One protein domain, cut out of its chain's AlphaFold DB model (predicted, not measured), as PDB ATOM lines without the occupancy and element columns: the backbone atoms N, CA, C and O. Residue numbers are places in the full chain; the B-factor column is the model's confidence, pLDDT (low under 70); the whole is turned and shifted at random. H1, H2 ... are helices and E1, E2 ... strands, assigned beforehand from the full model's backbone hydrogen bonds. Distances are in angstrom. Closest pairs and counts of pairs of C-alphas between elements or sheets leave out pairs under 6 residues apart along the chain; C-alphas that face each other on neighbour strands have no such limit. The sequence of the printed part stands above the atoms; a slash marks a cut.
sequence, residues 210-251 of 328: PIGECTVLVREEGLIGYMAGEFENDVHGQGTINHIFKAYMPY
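Overview. This is residues 210 to 251 of the 328 residues of the protein "GTP-binding protein TypA/BipA like protein" of Termitomyces sp. J132 (UniProt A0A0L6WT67). A long two-stranded ribbon, E1 beside E2, has a small loop-rich head at one end, where the chain turns back through two short helices, H1 and H2; at the ribbon's other end E2 bends. The printed part has 42 residues, with two named strands and two named helices in the order E1, H1, H2, E2. The sheet, order E1 - E2, is antiparallel, and the class is mixed, helices and strands. The whole is loose, with a radius of gyration of the C-alphas of 12.5 A, and elongated, spanning 34 by 17 by 16 A.

Arrangement. E1, residues 210 to 217, and E2, residues 240 to 250, are antiparallel neighbours, with 155 degrees between their directions. The C-alphas of Cys 214 and His 243 face each other at 4.3 A. N 213 and O 244 are within hydrogen-bond range at 2.8 A, as are N 240 and O 217 at 2.8 A. E2 bends by 68 degrees at residue 247. H1, residues 220 to 223, follows E1 after a tight link of 2 residues and is apart from E2. H2, residues 231 to 234, is apart from E1. H1 and H2 are close but not clearly touching; their closest C-alphas, of Gly 222 and Asp 234, are 7.1 A apart. Both helices are too short for any O i to N i+4 pair; each has one O i to N i+3 pair, within range.

Along the chain. E1 begins at C-alpha 210 (4.208, -3.004, -29.544) and is 22.6 A long from first to last C-alpha. H1 has 4 residues, and H2, also of 4, begins at C-alpha 231 (16.605, 0.512, -47.197). E2 is 28.2 A long and ends at C-alpha 250 (8.608, -4.282, -21.942).

Size, cuts and confidence. The two C-alphas farthest apart, of His 236 and Pro 250, are 35.1 A apart. The printed part has no cut and no long link. Its mean pLDDT is 72.0; residues 220 to 237 and residue 239 are under 70.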
ATOM      1  N   PRO A 210       4.475  -2.067 -28.470       88.69
ATOM      2  CA  PRO A 210       4.208  -3.004 -29.544       88.69
ATOM      3  C   PRO A 210       5.499  -3.285 -30.319       88.69
ATOM      4  O   PRO A 210       6.124  -2.383 -30.868       88.69
ATOM      5  N   ILE A 211       5.870  -4.558 -30.410       86.56
ATOM      6  CA  ILE A 211       7.011  -5.028 -31.192       86.56
ATOM      7  C   ILE A 211       6.508  -5.678 -32.476       86.56
ATOM      8  O   ILE A 211       5.650  -6.565 -32.455       86.56
ATOM      9  N   GLY A 212       7.064  -5.233 -33.601       84.06
ATOM     10  CA  GLY A 212       6.890  -5.861 -34.905       84.06
ATOM     11  C   GLY A 212       8.018  -6.843 -35.216       84.06
ATOM     12  O   GLY A 212       9.156  -6.665 -34.786       84.06
ATOM     13  N   GLU A 213       7.705  -7.879 -35.981       85.62
ATOM     14  CA  GLU A 213       8.691  -8.693 -36.678       85.62
ATOM     15  C   GLU A 213       8.877  -8.133 -38.084       85.62
ATOM     16  O   GLU A 213       7.899  -7.922 -38.796       85.62
ATOM     17  N   CYS A 214      10.126  -7.871 -38.466       83.56
ATOM     18  CA  CYS A 214      10.489  -7.358 -39.779       83.56
ATOM     19  C   CYS A 214      11.244  -8.447 -40.547       83.56
ATOM     20  O   CYS A 214      12.279  -8.931 -40.087       83.56
ATOM     21  N   THR A 215      10.723  -8.838 -41.706       82.69
ATOM     22  CA  THR A 215      11.380  -9.748 -42.643       82.69
ATOM     23  C   THR A 215      11.905  -8.938 -43.815       82.69
ATOM     24  O   THR A 215      11.135  -8.316 -44.549       82.69
ATOM     25  N   VAL A 216      13.220  -8.982 -43.994       80.44
ATOM     26  CA  VAL A 216      13.923  -8.306 -45.081       80.44
ATOM     27  C   VAL A 216      14.389  -9.353 -46.082       80.44
ATOM     28  O   VAL A 216      15.147 -10.256 -45.733       80.44
ATOM     29  N   LEU A 217      13.925  -9.239 -47.323       77.00
ATOM     30  CA  LEU A 217      14.388 -10.048 -48.445       77.00
ATOM     31  C   LEU A 217      15.208  -9.154 -49.367       77.00
ATOM     32  O   LEU A 217      14.686  -8.194 -49.927       77.00
ATOM     33  N   VAL A 218      16.493  -9.455 -49.509       75.50
ATOM     34  CA  VAL A 218      17.435  -8.665 -50.307       75.50
ATOM     35  C   VAL A 218      18.524  -9.582 -50.861       75.50
ATOM     36  O   VAL A 218      18.784 -10.650 -50.305       75.50
ATOM     37  N   ARG A 219      19.148  -9.188 -51.975       72.19
ATOM     38  CA  ARG A 219      20.344  -9.870 -52.492       72.19
ATOM     39  C   ARG A 219      21.541  -9.579 -51.586       72.19
ATOM     40  O   ARG A 219      21.662  -8.464 -51.090       72.19
ATOM     41  N   GLU A 220      22.441 -10.546 -51.412       69.00
ATOM     42  CA  GLU A 220      23.603 -10.423 -50.512       69.00
ATOM     43  C   GLU A 220      24.469  -9.184 -50.800       69.00
ATOM     44  O   GLU A 220      24.955  -8.539 -49.877       69.00
ATOM     45  N   GLU A 221      24.597  -8.794 -52.069       66.00
ATOM     46  CA  GLU A 221      25.338  -7.602 -52.503       66.00
ATOM     47  C   GLU A 221      24.777  -6.298 -51.905       66.00
ATOM     48  O   GLU A 221      25.543  -5.389 -51.598       66.00
ATOM     49  N   GLY A 222      23.458  -6.221 -51.687       61.50
ATOM     50  CA  GLY A 222      22.781  -5.060 -51.097       61.50
ATOM     51  C   GLY A 222      22.903  -4.964 -49.572       61.50
ATOM     52  O   GLY A 222      22.461  -3.982 -48.989       61.50
ATOM     53  N   LEU A 223      23.490  -5.974 -48.915       61.09
ATOM     54  CA  LEU A 223      23.756  -5.991 -47.468       61.09
ATOM     55  C   LEU A 223      25.189  -5.562 -47.115       61.09
ATOM     56  O   LEU A 223      25.497  -5.352 -45.939       61.09
ATOM     57  N   ILE A 224      26.083  -5.440 -48.102       59.53
ATOM     58  CA  ILE A 224      27.480  -5.071 -47.860       59.53
ATOM     59  C   ILE A 224      27.535  -3.604 -47.408       59.53
ATOM     60  O   ILE A 224      27.316  -2.694 -48.197       59.53
ATOM     61  N   GLY A 225      27.855  -3.381 -46.128       54.31
ATOM     62  CA  GLY A 225      27.997  -2.040 -45.540       54.31
ATOM     63  C   GLY A 225      26.754  -1.498 -44.826       54.31
ATOM     64  O   GLY A 225      26.769  -0.349 -44.392       54.31
ATOM     65  N   TYR A 226      25.706  -2.312 -44.658       57.12
ATOM     66  CA  TYR A 226      24.437  -1.885 -44.067       57.12
ATOM     67  C   TYR A 226      24.541  -1.613 -42.551       57.12
ATOM     68  O   TYR A 226      24.355  -2.504 -41.724       57.12
ATOM     69  N   MET A 227      24.842  -0.366 -42.173       45.47
ATOM     70  CA  MET A 227      24.780   0.154 -40.800       45.47
ATOM     71  C   MET A 227      23.913   1.427 -40.799       45.47
ATOM     72  O   MET A 227      24.433   2.532 -40.765       45.47
ATOM     73  N   ALA A 228      22.591   1.224 -40.813       39.00
ATOM     74  CA  ALA A 228      21.509   2.205 -40.637       39.00
ATOM     75  C   ALA A 228      21.232   3.234 -41.764       39.00
ATOM     76  O   ALA A 228      22.085   4.037 -42.119       39.00
ATOM     77  N   GLY A 229      19.952   3.284 -42.174       53.62
ATOM     78  CA  GLY A 229      19.299   4.423 -42.840       53.62
ATOM     79  C   GLY A 229      18.951   4.218 -44.320       53.62
ATOM     80  O   GLY A 229      19.838   4.254 -45.147       53.62
ATOM     81  N   GLU A 230      17.649   4.104 -44.624       59.25
ATOM     82  CA  GLU A 230      17.025   4.142 -45.971       59.25
ATOM     83  C   GLU A 230      17.186   2.920 -46.902       59.25
ATOM     84  O   GLU A 230      17.634   3.007 -48.044       59.25
ATOM     85  N   PHE A 231      16.645   1.780 -46.452       64.00
ATOM     86  CA  PHE A 231      16.605   0.512 -47.197       64.00
ATOM     87  C   PHE A 231      16.148   0.618 -48.646       64.00
ATOM     88  O   PHE A 231      16.759  -0.009 -49.500       64.00
ATOM     89  N   GLU A 232      15.107   1.393 -48.954       58.41
ATOM     90  CA  GLU A 232      14.609   1.487 -50.334       58.41
ATOM     91  C   GLU A 232      15.608   2.150 -51.291       58.41
ATOM     92  O   GLU A 232      15.754   1.690 -52.431       58.41
ATOM     93  N   ASN A 233      16.318   3.181 -50.820       64.56
ATOM     94  CA  ASN A 233      17.326   3.891 -51.603       64.56
ATOM     95  C   ASN A 233      18.562   3.015 -51.813       64.56
ATOM     96  O   ASN A 233      19.061   2.910 -52.936       64.56
ATOM     97  N   ASP A 234      18.988   2.314 -50.767       64.88
ATOM     98  CA  ASP A 234      20.209   1.516 -50.802       64.88
ATOM     99  C   ASP A 234      20.070   0.203 -51.582       64.88
ATOM    100  O   ASP A 234      21.029  -0.265 -52.194       64.88
ATOM    101  N   VAL A 235      18.877  -0.401 -51.605       66.62
ATOM    102  CA  VAL A 235      18.628  -1.622 -52.394       66.62
ATOM    103  C   VAL A 235      18.193  -1.330 -53.826       66.62
ATOM    104  O   VAL A 235      17.841  -2.261 -54.552       66.62
ATOM    105  N   HIS A 236      18.165  -0.058 -54.242       64.62
ATOM    106  CA  HIS A 236      17.714   0.378 -55.568       64.62
ATOM    107  C   HIS A 236      16.370  -0.255 -55.990       64.62
ATOM    108  O   HIS A 236      16.192  -0.681 -57.134       64.62
ATOM    109  N   GLY A 237      15.434  -0.379 -55.040       65.44
ATOM    110  CA  GLY A 237      14.115  -0.990 -55.256       65.44
ATOM    111  C   GLY A 237      14.099  -2.515 -55.452       65.44
ATOM    112  O   GLY A 237      13.077  -3.067 -55.852       65.44
ATOM    113  N   GLN A 238      15.206  -3.219 -55.194       70.25
ATOM    114  CA  GLN A 238      15.326  -4.673 -55.388       70.25
ATOM    115  C   GLN A 238      15.130  -5.496 -54.107       70.25
ATOM    116  O   GLN A 238      15.124  -6.726 -54.163       70.25
ATOM    117  N   GLY A 239      14.993  -4.836 -52.959       69.81
ATOM    118  CA  GLY A 239      14.691  -5.455 -51.676       69.81
ATOM    119  C   GLY A 239      13.212  -5.329 -51.321       69.81
ATOM    120  O   GLY A 239      12.519  -4.424 -51.776       69.81
ATOM    121  N   THR A 240      12.714  -6.233 -50.482       71.38
ATOM    122  CA  THR A 240      11.368  -6.153 -49.903       71.38
ATOM    123  C   THR A 240      11.466  -6.169 -48.386       71.38
ATOM    124  O   THR A 240      12.090  -7.064 -47.814       71.38
ATOM    125  N   ILE A 241      10.807  -5.209 -47.738       78.00
ATOM    126  CA  ILE A 241      10.573  -5.213 -46.295       78.00
ATOM    127  C   ILE A 241       9.108  -5.538 -46.046       78.00
ATOM    128  O   ILE A 241       8.218  -4.824 -46.501       78.00
ATOM    129  N   ASN A 242       8.864  -6.587 -45.270       74.69
ATOM    130  CA  ASN A 242       7.556  -6.863 -44.694       74.69
ATOM    131  C   ASN A 242       7.653  -6.748 -43.181       74.69
ATOM    132  O   ASN A 242       8.602  -7.253 -42.587       74.69
ATOM    133  N   HIS A 243       6.663  -6.128 -42.548       77.81
ATOM    134  CA  HIS A 243       6.562  -6.115 -41.096       77.81
ATOM    135  C   HIS A 243       5.184  -6.595 -40.652       77.81
ATOM    136  O   HIS A 243       4.170  -6.275 -41.271       77.81
ATOM    137  N   ILE A 244       5.151  -7.366 -39.570       82.50
ATOM    138  CA  ILE A 244       3.926  -7.850 -38.932       82.50
ATOM    139  C   ILE A 244       4.002  -7.588 -37.432       82.50
ATOM    140  O   ILE A 244       5.082  -7.603 -36.848       82.50
ATOM    141  N   PHE A 245       2.867  -7.343 -36.781       83.62
ATOM    142  CA  PHE A 245       2.840  -7.261 -35.321       83.62
ATOM    143  C   PHE A 245       3.219  -8.618 -34.712       83.62
ATOM    144  O   PHE A 245       2.672  -9.644 -35.113       83.62
ATOM    145  N   LYS A 246       4.139  -8.617 -33.742       85.50
ATOM    146  CA  LYS A 246       4.596  -9.825 -33.051       85.50
ATOM    147  C   LYS A 246       3.964  -9.953 -31.672       85.50
ATOM    148  O   LYS A 246       3.293 -10.941 -31.395       85.50
ATOM    149  N   ALA A 247       4.216  -8.981 -30.797       86.25
ATOM    150  CA  ALA A 247       3.744  -8.995 -29.415       86.25
ATOM    151  C   ALA A 247       3.954  -7.637 -28.736       86.25
ATOM    152  O   ALA A 247       4.746  -6.817 -29.191       86.25
ATOM    153  N   TYR A 248       3.302  -7.445 -27.593       88.06
ATOM    154  CA  TYR A 248       3.653  -6.394 -26.642       88.06
ATOM    155  C   TYR A 248       4.809  -6.859 -25.750       88.06
ATOM    156  O   TYR A 248       4.751  -7.948 -25.180       88.06
ATOM    157  N   MET A 249       5.865  -6.053 -25.626       89.12
ATOM    158  CA  MET A 249       7.048  -6.361 -24.810       89.12
ATOM    159  C   MET A 249       7.413  -5.177 -23.899       89.12
ATOM    160  O   MET A 249       6.975  -4.061 -24.166       89.12
ATOM    161  N   PRO A 250       8.188  -5.379 -22.814       89.75
ATOM    162  CA  PRO A 250       8.608  -4.282 -21.942       89.75
ATOM    163  C   PRO A 250       9.351  -3.187 -22.711       89.75
ATOM    164  O   PRO A 250      10.260  -3.504 -23.479       89.75
ATOM    165  N   TYR A 251       8.979  -1.930 -22.457       88.25
ATOM    166  CA  TYR A 251       9.581  -0.761 -23.098       88.25
ATOM    167  C   TYR A 251      11.108  -0.730 -22.935       88.25
ATOM    168  O   TYR A 251      11.621  -0.788 -21.813       88.25
TER     169      TYR A 251